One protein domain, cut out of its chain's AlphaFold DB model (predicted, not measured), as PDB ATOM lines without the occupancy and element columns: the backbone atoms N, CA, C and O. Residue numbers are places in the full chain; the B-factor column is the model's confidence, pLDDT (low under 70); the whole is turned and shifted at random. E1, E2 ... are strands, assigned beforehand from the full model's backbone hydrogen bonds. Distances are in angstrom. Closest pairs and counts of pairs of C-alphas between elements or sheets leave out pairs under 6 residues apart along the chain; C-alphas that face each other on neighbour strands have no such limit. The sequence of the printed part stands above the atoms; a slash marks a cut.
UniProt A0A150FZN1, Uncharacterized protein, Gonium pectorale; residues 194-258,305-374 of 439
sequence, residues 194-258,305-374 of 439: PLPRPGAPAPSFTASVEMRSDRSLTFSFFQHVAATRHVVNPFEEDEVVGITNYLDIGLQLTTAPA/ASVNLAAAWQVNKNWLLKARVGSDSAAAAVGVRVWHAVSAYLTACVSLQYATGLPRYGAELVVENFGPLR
ATOM      1  N   PRO A 194     351.687 180.545 230.345       92.12
ATOM      2  CA  PRO A 194     351.942 180.289 228.936       92.12
ATOM      3  C   PRO A 194     351.134 181.245 228.053       92.12
ATOM      4  O   PRO A 194     349.988 181.593 228.346       92.12
ATOM      5  N   LEU A 195     351.744 181.672 226.949       88.06
ATOM      6  CA  LEU A 195     351.044 182.446 225.931       88.06
ATOM      7  C   LEU A 195     350.080 181.529 225.160       88.06
ATOM      8  O   LEU A 195     350.428 180.372 224.892       88.06
ATOM      9  N   PRO A 196     348.887 182.020 224.782       82.56
ATOM     10  CA  PRO A 196     347.983 181.262 223.931       82.56
ATOM     11  C   PRO A 196     348.682 180.936 222.606       82.56
ATOM     12  O   PRO A 196     349.245 181.818 221.956       82.56
ATOM     13  N   ARG A 197     348.672 179.658 222.219       84.75
ATOM     14  CA  ARG A 197     349.205 179.205 220.929       84.75
ATOM     15  C   ARG A 197     348.083 179.230 219.885       84.75
ATOM     16  O   ARG A 197     346.996 178.739 220.192       84.75
ATOM     17  N   PRO A 198     348.317 179.750 218.668       87.06
ATOM     18  CA  PRO A 198     347.334 179.675 217.591       87.06
ATOM     19  C   PRO A 198     346.935 178.217 217.325       87.06
ATOM     20  O   PRO A 198     347.804 177.359 217.185       87.06
ATOM     21  N   GLY A 199     345.634 177.932 217.271       84.06
ATOM     22  CA  GLY A 199     345.111 176.610 216.901       84.06
ATOM     23  C   GLY A 199     345.155 175.522 217.983       84.06
ATOM     24  O   GLY A 199     344.704 174.413 217.717       84.06
ATOM     25  N   ALA A 200     345.642 175.809 219.195       77.25
ATOM     26  CA  ALA A 200     345.554 174.887 220.330       77.25
ATOM     27  C   ALA A 200     344.603 175.443 221.404       77.25
ATOM     28  O   ALA A 200     344.609 176.658 221.634       77.25
ATOM     29  N   PRO A 201     343.821 174.597 222.105       74.31
ATOM     30  CA  PRO A 201     343.099 175.039 223.291       74.31
ATOM     31  C   PRO A 201     344.125 175.585 224.288       74.31
ATOM     32  O   PRO A 201     345.042 174.871 224.697       74.31
ATOM     33  N   ALA A 202     344.037 176.877 224.604       62.34
ATOM     34  CA  ALA A 202     345.051 177.543 225.408       62.34
ATOM     35  C   ALA A 202     345.069 176.930 226.820       62.34
ATOM     36  O   ALA A 202     344.068 177.051 227.531       62.34
ATOM     37  N   PRO A 203     346.172 176.297 227.267       66.00
ATOM     38  CA  PRO A 203     346.286 175.909 228.663       66.00
ATOM     39  C   PRO A 203     346.318 177.190 229.501       66.00
ATOM     40  O   PRO A 203     347.276 177.955 229.430       66.00
ATOM     41  N   SER A 204     345.271 177.463 230.279       85.12
ATOM     42  CA  SER A 204     345.235 178.616 231.179       85.12
ATOM     43  C   SER A 204     345.641 178.203 232.582       85.12
ATOM     44  O   SER A 204     344.788 177.969 233.439       85.12
ATOM     45  N   PHE A 205     346.950 178.128 232.807       94.69
ATOM     46  CA  PHE A 205     347.495 178.031 234.152       94.69
ATOM     47  C   PHE A 205     348.506 179.143 234.438       94.69
ATOM     48  O   PHE A 205     349.111 179.701 233.527       94.69
ATOM     49  N   THR A 206     348.699 179.439 235.715       95.69
ATOM     50  CA  THR A 206     349.748 180.313 236.226       95.69
ATOM     51  C   THR A 206     350.494 179.551 237.307       95.69
ATOM     52  O   THR A 206     349.883 179.082 238.262       95.69
ATOM     53  N   ALA A 207     351.807 179.429 237.171       97.88
ATOM     54  CA  ALA A 207     352.678 178.923 238.223       97.88
ATOM     55  C   ALA A 207     353.505 180.082 238.775       97.88
ATOM     56  O   ALA A 207     353.959 180.924 238.006       97.88
ATOM     57  N   SER A 208     353.722 180.145 240.080       98.12
ATOM     58  CA  SER A 208     354.568 181.165 240.687       98.12
ATOM     59  C   SER A 208     355.372 180.627 241.854       98.12
ATOM     60  O   SER A 208     354.964 179.688 242.533       98.12
ATOM     61  N   VAL A 209     356.509 181.263 242.096       97.94
ATOM     62  CA  VAL A 209     357.327 181.096 243.286       97.94
ATOM     63  C   VAL A 209     357.566 182.471 243.898       97.94
ATOM     64  O   VAL A 209     357.971 183.409 243.213       97.94
ATOM     65  N   GLU A 210     357.276 182.593 245.186       97.38
ATOM     66  CA  GLU A 210     357.600 183.761 245.995       97.38
ATOM     67  C   GLU A 210     358.660 183.360 247.021       97.38
ATOM     68  O   GLU A 210     358.480 182.393 247.760       97.38
ATOM     69  N   MET A 211     359.761 184.104 247.064       95.69
ATOM     70  CA  MET A 211     360.753 184.021 248.128       95.69
ATOM     71  C   MET A 211     360.555 185.197 249.069       95.69
ATOM     72  O   MET A 211     360.615 186.349 248.643       95.69
ATOM     73  N   ARG A 212     360.344 184.911 250.349       93.50
ATOM     74  CA  ARG A 212     360.187 185.925 251.394       93.50
ATOM     75  C   ARG A 212     361.518 186.205 252.095       93.50
ATOM     76  O   ARG A 212     362.473 185.438 251.985       93.50
ATOM     77  N   SER A 213     361.594 187.311 252.828       89.31
ATOM     78  CA  SER A 213     362.795 187.737 253.563       89.31
ATOM     79  C   SER A 213     363.214 186.767 254.673       89.31
ATOM     80  O   SER A 213     364.397 186.658 254.979       89.31
ATOM     81  N   ASP A 214     362.263 186.011 255.228       87.12
ATOM     82  CA  ASP A 214     362.501 184.891 256.154       87.12
ATOM     83  C   ASP A 214     363.023 183.625 255.445       87.12
ATOM     84  O   ASP A 214     363.150 182.564 256.059       87.12
ATOM     85  N   ARG A 215     363.334 183.745 254.147       88.12
ATOM     86  CA  ARG A 215     363.776 182.693 253.231       88.12
ATOM     87  C   ARG A 215     362.743 181.597 252.980       88.12
ATOM     88  O   ARG A 215     363.080 180.613 252.322       88.12
ATOM     89  N   SER A 216     361.507 181.744 253.458       91.12
ATOM     90  CA  SER A 216     360.435 180.825 253.090       91.12
ATOM     91  C   SER A 216     360.132 180.939 251.597       91.12
ATOM     92  O   SER A 216     360.192 182.018 250.996       91.12
ATOM     93  N   LEU A 217     359.847 179.788 250.995       95.19
ATOM     94  CA  LEU A 217     359.463 179.666 249.600       95.19
ATOM     95  C   LEU A 217     358.001 179.261 249.530       95.19
ATOM     96  O   LEU A 217     357.596 178.245 250.099       95.19
ATOM     97  N   THR A 218     357.223 180.037 248.789       96.38
ATOM     98  CA  THR A 218     355.829 179.740 248.492       96.38
ATOM     99  C   THR A 218     355.691 179.457 247.008       96.38
ATOM    100  O   THR A 218     355.812 180.350 246.174       96.38
ATOM    101  N   PHE A 219     355.404 178.206 246.675       97.88
ATOM    102  CA  PHE A 219     355.024 177.787 245.335       97.88
ATOM    103  C   PHE A 219     353.511 177.878 245.211       97.88
ATOM    104  O   PHE A 219     352.777 177.508 246.126       97.88
ATOM    105  N   SER A 220     353.019 178.388 244.093       97.94
ATOM    106  CA  SER A 220     351.590 178.441 243.801       97.94
ATOM    107  C   SER A 220     351.335 178.018 242.365       97.94
ATOM    108  O   SER A 220     352.097 178.347 241.462       97.94
ATOM    109  N   PHE A 221     350.260 177.277 242.159       98.06
ATOM    110  CA  PHE A 221     349.772 176.864 240.857       98.06
ATOM    111  C   PHE A 221     348.289 177.189 240.788       98.06
ATOM    112  O   PHE A 221     347.544 176.892 241.715       98.06
ATOM    113  N   PHE A 222     347.861 177.804 239.700       96.75
ATOM    114  CA  PHE A 222     346.488 178.216 239.474       96.75
ATOM    115  C   PHE A 222     346.064 177.767 238.085       96.75
ATOM    116  O   PHE A 222     346.758 178.063 237.120       96.75
ATOM    117  N   GLN A 223     344.930 177.089 237.971       95.00
ATOM    118  CA  GLN A 223     344.343 176.628 236.721       95.00
ATOM    119  C   GLN A 223     342.938 177.209 236.604       95.00
ATOM    120  O   GLN A 223     342.105 176.996 237.479       95.00
ATOM    121  N   HIS A 224     342.674 177.882 235.490       89.50
ATOM    122  CA  HIS A 224     341.333 178.304 235.111       89.50
ATOM    123  C   HIS A 224     340.743 177.292 234.131       89.50
ATOM    124  O   HIS A 224     341.400 176.928 233.150       89.50
ATOM    125  N   VAL A 225     339.513 176.856 234.381       88.94
ATOM    126  CA  VAL A 225     338.746 175.958 233.518       88.94
ATOM    127  C   VAL A 225     337.401 176.611 233.219       88.94
ATOM    128  O   VAL A 225     336.643 176.934 234.128       88.94
ATOM    129  N   ALA A 226     337.089 176.781 231.938       86.00
ATOM    130  CA  ALA A 226     335.768 177.200 231.486       86.00
ATOM    131  C   ALA A 226     335.058 175.994 230.866       86.00
ATOM    132  O   ALA A 226     335.612 175.335 229.986       86.00
ATOM    133  N   ALA A 227     333.847 175.698 231.333       82.00
ATOM    134  CA  ALA A 227     333.037 174.597 230.829       82.00
ATOM    135  C   ALA A 227     331.640 175.101 230.458       82.00
ATOM    136  O   ALA A 227     330.868 175.526 231.323       82.00
ATOM    137  N   THR A 228     331.311 175.027 229.171       80.25
ATOM    138  CA  THR A 228     329.964 175.299 228.663       80.25
ATOM    139  C   THR A 228     329.124 174.037 228.790       80.25
ATOM    140  O   THR A 228     329.527 172.965 228.343       80.25
ATOM    141  N   ARG A 229     327.954 174.152 229.418       79.06
ATOM    142  CA  ARG A 229     326.981 173.059 229.526       79.06
ATOM    143  C   ARG A 229     325.610 173.526 229.073       79.06
ATOM    144  O   ARG A 229     325.223 174.665 229.335       79.06
ATOM    145  N   HIS A 230     324.867 172.611 228.469       75.31
ATOM    146  CA  HIS A 230     323.442 172.785 228.253       75.31
ATOM    147  C   HIS A 230     322.728 172.661 229.597       75.31
ATOM    148  O   HIS A 230     322.765 171.609 230.235       75.31
ATOM    149  N   VAL A 231     322.128 173.753 230.055       68.94
ATOM    150  CA  VAL A 231     321.283 173.767 231.247       68.94
ATOM    151  C   VAL A 231     320.001 174.455 230.847       68.94
ATOM    152  O   VAL A 231     320.036 175.590 230.385       68.94
ATOM    153  N   VAL A 232     318.885 173.759 231.032       68.69
ATOM    154  CA  VAL A 232     317.567 174.380 230.952       68.69
ATOM    155  C   VAL A 232     317.416 175.212 232.218       68.69
ATOM    156  O   VAL A 232     317.314 174.659 233.314       68.69
ATOM    157  N   ASN A 233     317.504 176.533 232.084       66.56
ATOM    158  CA  ASN A 233     317.252 177.450 233.184       66.56
ATOM    159  C   ASN A 233     315.757 177.803 233.177       66.56
ATOM    160  O   ASN A 233     315.338 178.553 232.303       66.56
ATOM    161  N   PRO A 234     314.942 177.306 234.127       68.44
ATOM    162  CA  PRO A 234     313.501 177.564 234.128       68.44
ATOM    163  C   PRO A 234     313.138 179.035 234.404       68.44
ATOM    164  O   PRO A 234     311.970 179.396 234.324       68.44
ATOM    165  N   PHE A 235     314.115 179.874 234.762       70.44
ATOM    166  CA  PHE A 235     313.938 181.306 235.017       70.44
ATOM    167  C   PHE A 235     314.407 182.195 233.857       70.44
ATOM    168  O   PHE A 235     314.441 183.415 234.003       70.44
ATOM    169  N   GLU A 236     314.827 181.602 232.742       66.38
ATOM    170  CA  GLU A 236     315.357 182.309 231.578       66.38
ATOM    171  C   GLU A 236     314.529 181.971 230.338       66.38
ATOM    172  O   GLU A 236     313.820 180.969 230.313       66.38
ATOM    173  N   GLU A 237     314.581 182.833 229.325       73.12
ATOM    174  CA  GLU A 237     313.868 182.624 228.061       73.12
ATOM    175  C   GLU A 237     314.327 181.307 227.402       73.12
ATOM    176  O   GLU A 237     315.520 180.996 227.418       73.12
ATOM    177  N   ASP A 238     313.412 180.561 226.769       72.88
ATOM    178  CA  ASP A 238     313.685 179.255 226.124       72.88
ATOM    179  C   ASP A 238     314.776 179.303 225.028       72.88
ATOM    180  O   ASP A 238     315.296 178.276 224.569       72.88
ATOM    181  N   GLU A 239     315.133 180.512 224.594       69.25
ATOM    182  CA  GLU A 239     316.207 180.796 223.646       69.25
ATOM    183  C   GLU A 239     317.610 180.639 224.260       69.25
ATOM    184  O   GLU A 239     318.590 180.482 223.527       69.25
ATOM    185  N   VAL A 240     317.722 180.619 225.592       62.25
ATOM    186  CA  VAL A 240     318.987 180.475 226.314       62.25
ATOM    187  C   VAL A 240     319.309 179.003 226.549       62.25
ATOM    188  O   VAL A 240     318.696 178.318 227.363       62.25
ATOM    189  N   VAL A 241     320.310 178.496 225.825       63.00
ATOM    190  CA  VAL A 241     320.550 177.042 225.728       63.00
ATOM    191  C   VAL A 241     321.833 176.569 226.394       63.00
ATOM    192  O   VAL A 241     322.080 175.364 226.469       63.00
ATOM    193  N   GLY A 242     322.628 177.470 226.967       68.38
ATOM    194  CA  GLY A 242     323.813 177.061 227.705       68.38
ATOM    195  C   GLY A 242     324.354 178.117 228.648       68.38
ATOM    196  O   GLY A 242     324.285 179.311 228.380       68.38
ATOM    197  N   ILE A 243     324.944 177.640 229.741       73.88
ATOM    198  CA  ILE A 243     325.668 178.458 230.714       73.88
ATOM    199  C   ILE A 243     327.136 178.041 230.662       73.88
ATOM    200  O   ILE A 243     327.463 176.850 230.740       73.88
ATOM    201  N   THR A 244     328.028 179.023 230.565       80.44
ATOM    202  CA  THR A 244     329.464 178.817 230.772       80.44
ATOM    203  C   THR A 244     329.764 178.949 232.258       80.44
ATOM    204  O   THR A 244     329.613 180.027 232.830       80.44
ATOM    205  N   ASN A 245     330.175 177.851 232.893       84.44
ATOM    206  CA  ASN A 245     330.671 177.892 234.265       84.44
ATOM    207  C   ASN A 245     332.178 178.074 234.256       84.44
ATOM    208  O   ASN A 245     332.881 177.500 233.418       84.44
ATOM    209  N   TYR A 246     332.658 178.789 235.261       88.31
ATOM    210  CA  TYR A 246     334.077 178.953 235.515       88.31
ATOM    211  C   TYR A 246     334.445 178.171 236.770       88.31
ATOM    212  O   TYR A 246     333.809 178.326 237.815       88.31
ATOM    213  N   LEU A 247     335.444 177.306 236.641       93.12
ATOM    214  CA  LEU A 247     336.048 176.553 237.724       93.12
ATOM    215  C   LEU A 247     337.527 176.919 237.789       93.12
ATOM    216  O   LEU A 247     338.302 176.602 236.892       93.12
ATOM    217  N   ASP A 248     337.911 177.562 238.878       94.75
ATOM    218  CA  ASP A 248     339.295 177.858 239.197       94.75
ATOM    219  C   ASP A 248     339.792 176.879 240.251       94.75
ATOM    220  O   ASP A 248     339.119 176.650 241.257       94.75
ATOM    221  N   ILE A 249     340.982 176.324 240.048       96.81
ATOM    222  CA  ILE A 249     341.647 175.435 241.003       96.81
ATOM    223  C   ILE A 249     343.017 176.020 241.321       96.81
ATOM    224  O   ILE A 249     343.772 176.382 240.422       96.81
ATOM    225  N   GLY A 250     343.342 176.111 242.605       97.62
ATOM    226  CA  GLY A 250     344.607 176.632 243.101       97.62
ATOM    227  C   GLY A 250     345.283 175.656 244.055       97.62
ATOM    228  O   GLY A 250     344.637 175.105 244.939       97.62
ATOM    229  N   LEU A 251     346.589 175.475 243.915       97.69
ATOM    230  CA  LEU A 251     347.451 174.755 244.845       97.69
ATOM    231  C   LEU A 251     348.515 175.721 245.359       97.69
ATOM    232  O   LEU A 251     349.099 176.469 244.579       97.69
ATOM    233  N   GLN A 252     348.800 175.682 246.652       98.00
ATOM    234  CA  GLN A 252     349.871 176.444 247.277       98.00
ATOM    235  C   GLN A 252     350.674 175.537 248.207       98.00
ATOM    236  O   GLN A 252     350.109 174.835 249.042       98.00
ATOM    237  N   LEU A 253     351.996 175.576 248.080       96.75
ATOM    238  CA  LEU A 253     352.948 174.880 248.937       96.75
ATOM    239  C   LEU A 253     353.872 175.926 249.551       96.75
ATOM    240  O   LEU A 253     354.518 176.666 248.815       96.75
ATOM    241  N   THR A 254     353.959 175.978 250.875       95.50
ATOM    242  CA  THR A 254     354.933 176.823 251.572       95.50
ATOM    243  C   THR A 254     355.917 175.946 252.319       95.50
ATOM    244  O   THR A 254     355.534 175.046 253.062       95.50
ATOM    245  N   THR A 255     357.200 176.205 252.115       93.56
ATOM    246  CA  THR A 255     358.289 175.467 252.743       93.56
ATOM    247  C   THR A 255     359.304 176.453 253.301       93.56
ATOM    248  O   THR A 255     359.609 177.477 252.686       93.56
ATOM    249  N   ALA A 256     359.810 176.168 254.497       86.50
ATOM    250  CA  ALA A 256     361.025 176.812 254.960       86.50
ATOM    251  C   ALA A 256     362.190 176.299 254.108       86.50
ATOM    252  O   ALA A 256     362.167 175.142 253.679       86.50
ATOM    253  N   PRO A 257     363.217 177.121 253.851       74.12
ATOM    254  CA  PRO A 257     364.384 176.622 253.153       74.12
ATOM    255  C   PRO A 257     364.911 175.459 253.986       74.12
ATOM    256  O   PRO A 257     365.038 175.582 255.208       74.12
ATOM    257  N   ALA A 258     365.171 174.321 253.342       61.72
ATOM    258  CA  ALA A 258     365.890 173.242 253.988       61.72
ATOM    259  C   ALA A 258     367.201 173.860 254.476       61.72
ATOM    260  O   ALA A 258     368.068 174.193 253.665       61.72
ATOM    261  N   ALA A 305     356.390 171.962 256.364       89.25
ATOM    262  CA  ALA A 305     355.843 172.437 255.101       89.25
ATOM    263  C   ALA A 305     354.308 172.459 255.183       89.25
ATOM    264  O   ALA A 305     353.703 171.531 255.721       89.25
ATOM    265  N   SER A 306     353.681 173.494 254.627       94.25
ATOM    266  CA  SER A 306     352.224 173.609 254.554       94.25
ATOM    267  C   SER A 306     351.743 173.498 253.115       94.25
ATOM    268  O   SER A 306     352.356 174.024 252.183       94.25
ATOM    269  N   VAL A 307     350.626 172.799 252.928       96.19
ATOM    270  CA  VAL A 307     349.975 172.606 251.628       96.19
ATOM    271  C   VAL A 307     348.552 173.123 251.734       96.19
ATOM    272  O   VAL A 307     347.872 172.843 252.716       96.19
ATOM    273  N   ASN A 308     348.102 173.868 250.728       97.19
ATOM    274  CA  ASN A 308     346.735 174.350 250.599       97.19
ATOM    275  C   ASN A 308     346.221 174.063 249.187       97.19
ATOM    276  O   ASN A 308     346.872 174.403 248.203       97.19
ATOM    277  N   LEU A 309     345.030 173.484 249.095       98.00
ATOM    278  CA  LEU A 309     344.258 173.316 247.871       98.00
ATOM    279  C   LEU A 309     343.013 174.195 247.973       98.00
ATOM    280  O   LEU A 309     342.325 174.192 248.992       98.00
ATOM    281  N   ALA A 310     342.706 174.938 246.922       97.94
ATOM    282  CA  ALA A 310     341.535 175.791 246.842       97.94
ATOM    283  C   ALA A 310     340.815 175.599 245.511       97.94
ATOM    284  O   ALA A 310     341.428 175.285 244.492       97.94
ATOM    285  N   ALA A 311     339.508 175.821 245.523       97.69
ATOM    286  CA  ALA A 311     338.688 175.858 244.330       97.69
ATOM    287  C   ALA A 311     337.681 177.007 244.418       97.69
ATOM    288  O   ALA A 311     337.161 177.312 245.495       97.69
ATOM    289  N   ALA A 312     337.393 177.629 243.282       96.75
ATOM    290  CA  ALA A 312     336.299 178.573 243.125       96.75
ATOM    291  C   ALA A 312     335.434 178.139 241.946       96.75
ATOM    292  O   ALA A 312     335.942 177.879 240.861       96.75
ATOM    293  N   TRP A 313     334.127 178.060 242.159       95.75
ATOM    294  CA  TRP A 313     333.171 177.656 241.146       95.75
ATOM    295  C   TRP A 313     332.081 178.710 241.007       95.75
ATOM    296  O   TRP A 313     331.271 178.922 241.911       95.75
ATOM    297  N   GLN A 314     332.052 179.364 239.851       92.50
ATOM    298  CA  GLN A 314     330.943 180.210 239.448       92.50
ATOM    299  C   GLN A 314     329.859 179.325 238.824       92.50
ATOM    300  O   GLN A 314     329.951 178.937 237.658       92.50
ATOM    301  N   VAL A 315     328.858 178.973 239.634       88.81
ATOM    302  CA  VAL A 315     327.772 178.045 239.263       88.81
ATOM    303  C   VAL A 315     326.865 178.651 238.196       88.81
ATOM    304  O   VAL A 315     326.326 177.936 237.355       88.81
ATOM    305  N   ASN A 316     326.666 179.966 238.266       85.50
ATOM    306  CA  ASN A 316     325.995 180.787 237.264       85.50
ATOM    307  C   ASN A 316     326.384 182.266 237.481       85.50
ATOM    308  O   ASN A 316     327.252 182.583 238.295       85.50
ATOM    309  N   LYS A 317     325.735 183.194 236.772       82.44
ATOM    310  CA  LYS A 317     325.982 184.642 236.896       82.44
ATOM    311  C   LYS A 317     325.767 185.203 238.317       82.44
ATOM    312  O   LYS A 317     326.375 186.214 238.667       82.44
ATOM    313  N   ASN A 318     324.935 184.558 239.130       88.38
ATOM    314  CA  ASN A 318     324.519 185.052 240.443       88.38
ATOM    315  C   ASN A 318     325.186 184.303 241.602       88.38
ATOM    316  O   ASN A 318     325.221 184.839 242.699       88.38
ATOM    317  N   TRP A 319     325.711 183.095 241.393       91.31
ATOM    318  CA  TRP A 319     326.193 182.222 242.464       91.31
ATOM    319  C   TRP A 319     327.675 181.886 242.314       91.31
ATOM    320  O   TRP A 319     328.121 181.392 241.273       91.31
ATOM    321  N   LEU A 320     328.422 182.092 243.398       94.12
ATOM    322  CA  LEU A 320     329.845 181.792 243.507       94.12
ATOM    323  C   LEU A 320     330.107 180.943 244.750       94.12
ATOM    324  O   LEU A 320     329.775 181.331 245.865       94.12
ATOM    325  N   LEU A 321     330.748 179.800 244.563       96.56
ATOM    326  CA  LEU A 321     331.208 178.927 245.637       96.56
ATOM    327  C   LEU A 321     332.728 179.006 245.705       96.56
ATOM    328  O   LEU A 321     333.401 178.978 244.678       96.56
ATOM    329  N   LYS A 322     333.286 179.090 246.908       97.62
ATOM    330  CA  LYS A 322     334.732 179.025 247.143       97.62
ATOM    331  C   LYS A 322     335.009 178.060 248.276       97.62
ATOM    332  O   LYS A 322     334.323 178.093 249.292       97.62
ATOM    333  N   ALA A 323     336.030 177.235 248.135       97.81
ATOM    334  CA  ALA A 323     336.487 176.354 249.198       97.81
ATOM    335  C   ALA A 323     338.011 176.285 249.212       97.81
ATOM    336  O   ALA A 323     338.661 176.403 248.176       97.81
ATOM    337  N   ARG A 324     338.577 176.085 250.397       97.75
ATOM    338  CA  ARG A 324     339.988 175.776 250.606       97.75
ATOM    339  C   ARG A 324     340.132 174.702 251.673       97.75
ATOM    340  O   ARG A 324     339.400 174.700 252.660       97.75
ATOM    341  N   VAL A 325     341.114 173.837 251.500       98.31
ATOM    342  CA  VAL A 325     341.543 172.838 252.475       98.31
ATOM    343  C   VAL A 325     343.061 172.886 252.514       98.31
ATOM    344  O   VAL A 325     343.706 172.828 251.470       98.31
ATOM    345  N   GLY A 326     343.639 173.026 253.698       96.94
ATOM    346  CA  GLY A 326     345.084 173.011 253.886       96.94
ATOM    347  C   GLY A 326     345.508 172.164 255.070       96.94
ATOM    348  O   GLY A 326     344.669 171.530 255.697       96.94
ATOM    349  N   SER A 327     346.800 172.169 255.390       95.12
ATOM    350  CA  SER A 327     347.375 171.399 256.505       95.12
ATOM    351  C   SER A 327     346.753 171.729 257.864       95.12
ATOM    352  O   SER A 327     346.570 170.836 258.683       95.12
ATOM    353  N   ASP A 328     346.402 172.997 258.090       94.00
ATOM    354  CA  ASP A 328     346.021 173.499 259.420       94.00
ATOM    355  C   ASP A 328     344.560 173.965 259.511       94.00
ATOM    356  O   ASP A 328     344.040 174.233 260.602       94.00
ATOM    357  N   SER A 329     343.887 174.122 258.368       95.62
ATOM    358  CA  SER A 329     342.509 174.616 258.323       95.62
ATOM    359  C   SER A 329     341.788 174.295 257.018       95.62
ATOM    360  O   SER A 329     342.402 174.177 255.960       95.62
ATOM    361  N   ALA A 330     340.460 174.277 257.087       97.12
ATOM    362  CA  ALA A 330     339.574 174.320 255.929       97.12
ATOM    363  C   ALA A 330     338.671 175.555 256.002       97.12
ATOM    364  O   ALA A 330     338.361 176.040 257.089       97.12
ATOM    365  N   ALA A 331     338.234 176.070 254.857       97.00
ATOM    366  CA  ALA A 331     337.202 177.096 254.804       97.00
ATOM    367  C   ALA A 331     336.345 176.963 253.546       97.00
ATOM    368  O   ALA A 331     336.819 176.509 252.508       97.00
ATOM    369  N   ALA A 332     335.097 177.400 253.638       97.56
ATOM    370  CA  ALA A 332     334.171 177.474 252.520       97.56
ATOM    371  C   ALA A 332     333.399 178.794 252.568       97.56
ATOM    372  O   ALA A 332     333.156 179.342 253.643       97.56
ATOM    373  N   ALA A 333     333.026 179.305 251.402       96.62
ATOM    374  CA  ALA A 333     332.220 180.500 251.253       96.62
ATOM    375  C   ALA A 333     331.227 180.344 250.100       96.62
ATOM    376  O   ALA A 333     331.538 179.744 249.069       96.62
ATOM    377  N   VAL A 334     330.046 180.927 250.282       97.38
ATOM    378  CA  VAL A 334     329.017 181.060 249.253       97.38
ATOM    379  C   VAL A 334     328.699 182.536 249.079       97.38
ATOM    380  O   VAL A 334     328.492 183.250 250.059       97.38
ATOM    381  N   GLY A 335     328.713 182.986 247.833       95.31
ATOM    382  CA  GLY A 335     328.411 184.347 247.425       95.31
ATOM    383  C   GLY A 335     327.215 184.371 246.486       95.31
ATOM    384  O   GLY A 335     327.149 183.573 245.549       95.31
ATOM    385  N   VAL A 336     326.299 185.305 246.724       94.38
ATOM    386  CA  VAL A 336     325.159 185.596 245.856       94.38
ATOM    387  C   VAL A 336     325.261 187.032 245.373       94.38
ATOM    388  O   VAL A 336     325.441 187.946 246.176       94.38
ATOM    389  N   ARG A 337     325.134 187.237 244.062       89.38
ATOM    390  CA  ARG A 337     325.140 188.547 243.417       89.38
ATOM    391  C   ARG A 337     323.800 188.837 242.764       89.38
ATOM    392  O   ARG A 337     323.290 188.028 241.993       89.38
ATOM    393  N   VAL A 338     323.284 190.030 243.030       87.38
ATOM    394  CA  VAL A 338     322.127 190.611 242.351       87.38
ATOM    395  C   VAL A 338     322.628 191.697 241.408       87.38
ATOM    396  O   VAL A 338     323.338 192.615 241.821       87.38
ATOM    397  N   TRP A 339     322.266 191.585 240.133       78.06
ATOM    398  CA  TRP A 339     322.687 192.510 239.085       78.06
ATOM    399  C   TRP A 339     321.571 193.508 238.783       78.06
ATOM    400  O   TRP A 339     320.698 193.251 237.959       78.06
ATOM    401  N   HIS A 340     321.610 194.652 239.457       76.19
ATOM    402  CA  HIS A 340     320.774 195.818 239.173       76.19
ATOM    403  C   HIS A 340     321.671 197.063 239.072       76.19
ATOM    404  O   HIS A 340     322.868 196.963 239.341       76.19
ATOM    405  N   ALA A 341     321.124 198.226 238.696       72.88
ATOM    406  CA  ALA A 341     321.878 199.494 238.656       72.88
ATOM    407  C   ALA A 341     322.659 199.751 239.965       72.88
ATOM    408  O   ALA A 341     323.828 200.135 239.951       72.88
ATOM    409  N   VAL A 342     322.029 199.412 241.094       76.94
ATOM    410  CA  VAL A 342     322.697 199.161 242.371       76.94
ATOM    411  C   VAL A 342     322.852 197.650 242.512       76.94
ATOM    412  O   VAL A 342     321.881 196.941 242.769       76.94
ATOM    413  N   SER A 343     324.060 197.142 242.296       82.44
ATOM    414  CA  SER A 343     324.351 195.727 242.489       82.44
ATOM    415  C   SER A 343     324.636 195.453 243.961       82.44
ATOM    416  O   SER A 343     325.263 196.260 244.649       82.44
ATOM    417  N   ALA A 344     324.187 194.300 244.436       87.56
ATOM    418  CA  ALA A 344     324.481 193.832 245.781       87.56
ATOM    419  C   ALA A 344     325.122 192.449 245.706       87.56
ATOM    420  O   ALA A 344     324.731 191.607 244.895       87.56
ATOM    421  N   TYR A 345     326.108 192.216 246.560       89.88
ATOM    422  CA  TYR A 345     326.812 190.956 246.687       89.88
ATOM    423  C   TYR A 345     326.870 190.569 248.161       89.88
ATOM    424  O   TYR A 345     327.448 191.284 248.973       89.88
ATOM    425  N   LEU A 346     326.249 189.444 248.502       93.38
ATOM    426  CA  LEU A 346     326.243 188.892 249.851       93.38
ATOM    427  C   LEU A 346     327.097 187.629 249.866       93.38
ATOM    428  O   LEU A 346     326.838 186.705 249.102       93.38
ATOM    429  N   THR A 347     328.085 187.566 250.754       95.06
ATOM    430  CA  THR A 347     328.897 186.371 250.994       95.06
ATOM    431  C   THR A 347     328.743 185.908 252.428       95.06
ATOM    432  O   THR A 347     328.821 186.713 253.347       95.06
ATOM    433  N   ALA A 348     328.596 184.603 252.624       94.88
ATOM    434  CA  ALA A 348     328.741 183.951 253.919       94.88
ATOM    435  C   ALA A 348     329.915 182.972 253.860       94.88
ATOM    436  O   ALA A 348     330.127 182.312 252.840       94.88
ATOM    437  N   CYS A 349     330.686 182.867 254.940       96.81
ATOM    438  CA  CYS A 349     331.824 181.962 255.023       96.81
ATOM    439  C   CYS A 349     331.918 181.250 256.373       96.81
ATOM    440  O   CYS A 349     331.492 181.755 257.413       96.81
ATOM    441  N   VAL A 350     332.514 180.061 256.338       96.50
ATOM    442  CA  VAL A 350     332.879 179.263 257.505       96.50
ATOM    443  C   VAL A 350     334.333 178.825 257.375       96.50
ATOM    444  O   VAL A 350     334.781 178.447 256.295       96.50
ATOM    445  N   SER A 351     335.084 178.870 258.472       96.25
ATOM    446  CA  SER A 351     336.461 178.385 258.552       96.25
ATOM    447  C   SER A 351     336.624 177.496 259.775       96.25
ATOM    448  O   SER A 351     336.257 177.887 260.875       96.25
ATOM    449  N   LEU A 352     337.235 176.330 259.601       96.31
ATOM    450  CA  LEU A 352     337.563 175.385 260.660       96.31
ATOM    451  C   LEU A 352     339.081 175.312 260.814       96.31
ATOM    452  O   LEU A 352     339.784 175.007 259.853       96.31
ATOM    453  N   GLN A 353     339.588 175.591 262.012       95.81
ATOM    454  CA  GLN A 353     340.998 175.403 262.350       95.81
ATOM    455  C   GLN A 353     341.160 174.058 263.060       95.81
ATOM    456  O   GLN A 353     340.528 173.833 264.090       95.81
ATOM    457  N   TYR A 354     341.993 173.160 262.531       94.94
ATOM    458  CA  TYR A 354     342.051 171.780 263.029       94.94
ATOM    459  C   TYR A 354     342.601 171.682 264.448       94.94
ATOM    460  O   TYR A 354     342.088 170.905 265.245       94.94
ATOM    461  N   ALA A 355     343.588 172.516 264.784       93.44
ATOM    462  CA  ALA A 355     344.209 172.519 266.106       93.44
ATOM    463  C   ALA A 355     343.222 172.848 267.240       93.44
ATOM    464  O   ALA A 355     343.370 172.341 268.346       93.44
ATOM    465  N   THR A 356     342.226 173.702 266.982       94.62
ATOM    466  CA  THR A 356     341.232 174.100 267.992       94.62
ATOM    467  C   THR A 356     339.904 173.369 267.832       94.62
ATOM    468  O   THR A 356     339.132 173.315 268.781       94.62
ATOM    469  N   GLY A 357     339.600 172.859 266.634       93.62
ATOM    470  CA  GLY A 357     338.295 172.291 266.292       93.62
ATOM    471  C   GLY A 357     337.153 173.313 266.280       93.62
ATOM    472  O   GLY A 357     336.000 172.935 266.091       93.62
ATOM    473  N   LEU A 358     337.444 174.604 266.479       91.19
ATOM    474  CA  LEU A 358     336.423 175.640 266.607       91.19
ATOM    475  C   LEU A 358     336.123 176.275 265.242       91.19
ATOM    476  O   LEU A 358     337.039 176.832 264.619       91.19
ATOM    477  N   PRO A 359     334.862 176.233 264.770       94.00
ATOM    478  CA  PRO A 359     334.473 176.929 263.558       94.00
ATOM    479  C   PRO A 359     334.410 178.442 263.797       94.00
ATOM    480  O   PRO A 359     334.048 178.920 264.873       94.00
ATOM    481  N   ARG A 360     334.742 179.204 262.760       91.19
ATOM    482  CA  ARG A 360     334.583 180.656 262.676       91.19
ATOM    483  C   ARG A 360     333.640 180.968 261.528       91.19
ATOM    484  O   ARG A 360     333.777 180.374 260.461       91.19
ATOM    485  N   TYR A 361     332.739 181.913 261.739       91.94
ATOM    486  CA  TYR A 361     331.754 182.333 260.747       91.94
ATOM    487  C   TYR A 361     331.989 183.793 260.372       91.94
ATOM    488  O   TYR A 361     332.440 184.583 261.202       91.94
ATOM    489  N   GLY A 362     331.685 184.147 259.129       88.44
ATOM    490  CA  GLY A 362     331.751 185.518 258.644       88.44
ATOM    491  C   GLY A 362     330.693 185.779 257.583       88.44
ATOM    492  O   GLY A 362     330.238 184.857 256.905       88.44
ATOM    493  N   ALA A 363     330.305 187.042 257.445       88.75
ATOM    494  CA  ALA A 363     329.433 187.502 256.379       88.75
ATOM    495  C   ALA A 363     329.920 188.856 255.853       88.75
ATOM    496  O   ALA A 363     330.477 189.657 256.603       88.75
ATOM    497  N   GLU A 364     329.716 189.097 254.564       85.75
ATOM    498  CA  GLU A 364     330.101 190.321 253.867       85.75
ATOM    499  C   GLU A 364     328.957 190.749 252.949       85.75
ATOM    500  O   GLU A 364     328.484 189.952 252.141       85.75
ATOM    501  N   LEU A 365     328.525 192.005 253.066       86.31
ATOM    502  CA  LEU A 365     327.601 192.643 252.134       86.31
ATOM    503  C   LEU A 365     328.348 193.766 251.418       86.31
ATOM    504  O   LEU A 365     328.797 194.720 252.052       86.31
ATOM    505  N   VAL A 366     328.455 193.655 250.100       85.81
ATOM    506  CA  VAL A 366     329.021 194.682 249.229       85.81
ATOM    507  C   VAL A 366     327.895 195.256 248.387       85.81
ATOM    508  O   VAL A 366     327.139 194.513 247.764       85.81
ATOM    509  N   VAL A 367     327.785 196.579 248.369       84.69
ATOM    510  CA  VAL A 367     326.831 197.300 247.527       84.69
ATOM    511  C   VAL A 367     327.629 198.206 246.603       84.69
ATOM    512  O   VAL A 367     328.402 199.041 247.067       84.69
ATOM    513  N   GLU A 368     327.454 198.025 245.298       78.38
ATOM    514  CA  GLU A 368     328.141 198.799 244.264       78.38
ATOM    515  C   GLU A 368     327.103 199.467 243.368       78.38
ATOM    516  O   GLU A 368     326.188 198.808 242.872       78.38
ATOM    517  N   ASN A 369     327.250 200.768 243.127       80.19
ATOM    518  CA  ASN A 369     326.436 201.483 242.155       80.19
ATOM    519  C   ASN A 369     327.222 201.606 240.847       80.19
ATOM    520  O   ASN A 369     328.216 202.327 240.787       80.19
ATOM    521  N   PHE A 370     326.772 200.900 239.815       72.00
ATOM    522  CA  PHE A 370     327.384 200.951 238.487       72.00
ATOM    523  C   PHE A 370     326.802 202.059 237.604       72.00
ATOM    524  O   PHE A 370     327.230 202.222 236.463       72.00
ATOM    525  N   GLY A 371     325.829 202.818 238.111       74.69
ATOM    526  CA  GLY A 371     325.029 203.719 237.298       74.69
ATOM    527  C   GLY A 371     324.083 202.946 236.366       74.69
ATOM    528  O   GLY A 371     323.737 201.791 236.643       74.69
ATOM    529  N   PRO A 372     323.616 203.567 235.270       64.88
ATOM    530  CA  PRO A 372     322.747 202.910 234.304       64.88
ATOM    531  C   PRO A 372     323.523 201.821 233.549       64.88
ATOM    532  O   PRO A 372     324.208 202.086 232.563       64.88
ATOM    533  N   LEU A 373     323.411 200.581 234.028       57.44
ATOM    534  CA  LEU A 373     323.949 199.400 233.358       57.44
ATOM    535  C   LEU A 373     323.263 199.235 231.997       57.44
ATOM    536  O   LEU A 373     322.060 198.984 231.930       57.44
ATOM    537  N   ARG A 374     324.032 199.346 230.912       54.47
ATOM    538  CA  ARG A 374     323.590 198.929 229.580       54.47
ATOM    539  C   ARG A 374     324.042 197.494 229.349       54.47
ATOM    540  O   ARG A 374     325.230 197.194 229.408       54.47
TER     541      ARG A 374
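What this domain is: This is residues 194 to 258 and 305 to 374 of the 439 residues of an uncharacterized protein of Gonium pectorale (UniProt A0A150FZN1). The domain is one wide wall of eight strands, E1 to E8, laid side by side in chain order and curled like part of a barrel that stays open, its two edges E1 and E8 far from closing. Residues 194 to 204 form a tail leading into E1, and residues 234 to 239, in the loop between E2 and E3, stick out free of the rest. The printed part has 135 residues, with eight named strands and no named helix, an all-strand domain. The sheet's order is E1, E2, E3, E4, E5, E6, E7, E8, all antiparallel. The whole is loose, with a radius of gyration of the C-alphas of 19.0 A and spans of 59 by 46 by 30 A.

Where its parts are: E1, residues 205 to 212, begins at C-alpha 205 (347.495, 178.031, 234.152) and is 22.8 A long. E2, residues 217 to 229, measures 38.8 A, and E3, residues 243 to 255, measures 39.5 A. After the cut come E4, residues 306 to 314, 26.9 A, with C-alpha 306 at (352.224, 173.609, 254.554), and E5, residues 319 to 326, 23.9 A. E6, residues 329 to 338, is 30.4 A long, and E7, residues 342 to 353, is 36.0 A. E8, residues 359 to 369, is 33.5 A long and ends at C-alpha 369 (326.436, 201.483, 242.155).

How they stand to each other: The sheet is twisted: its strands' lines turn by 66 degrees from edge to edge, and the way across it turns by 102 degrees. E1 and E8 are its edge strands and are apart. E1, E2 and E3 form a meander, each strand the antiparallel neighbour of the one before, and E4 to E8 form another. In the hairpin E1 and E2, at 160 degrees, N 206 and O 222 are 2.8 A apart, within hydrogen-bond range. In the hairpin E2 and E3, N 223 and O 249 are 2.8 A apart. E3 and E4, neighbours across the cut at 170 degrees, have N 250 and O 310 at 2.8 A. The hairpins that follow have N 311 and O 323 at 2.8 A for E4 and E5, N 322 and O 333 at 2.9 A for E5 and E6, N 334 and O 348 at 2.9 A for E6 and E7, and N 347 and O 364 at 2.8 A for E7 and E8.

The domain as a whole: The two C-alphas farthest apart, those of Asp 238 and Ala 258, are 59.5 A apart. Residues 259 to 304 are not printed, and C-alphas 258 and 305 are 10.1 A apart across this cut. Of the links printed whole, E2 to E3 is long, with 13 residues, and the others are tight. The mean pLDDT of the printed part is 87.3; 15 residues are under 70, among them 231 to 234, 239 to 242 and 372 to 374.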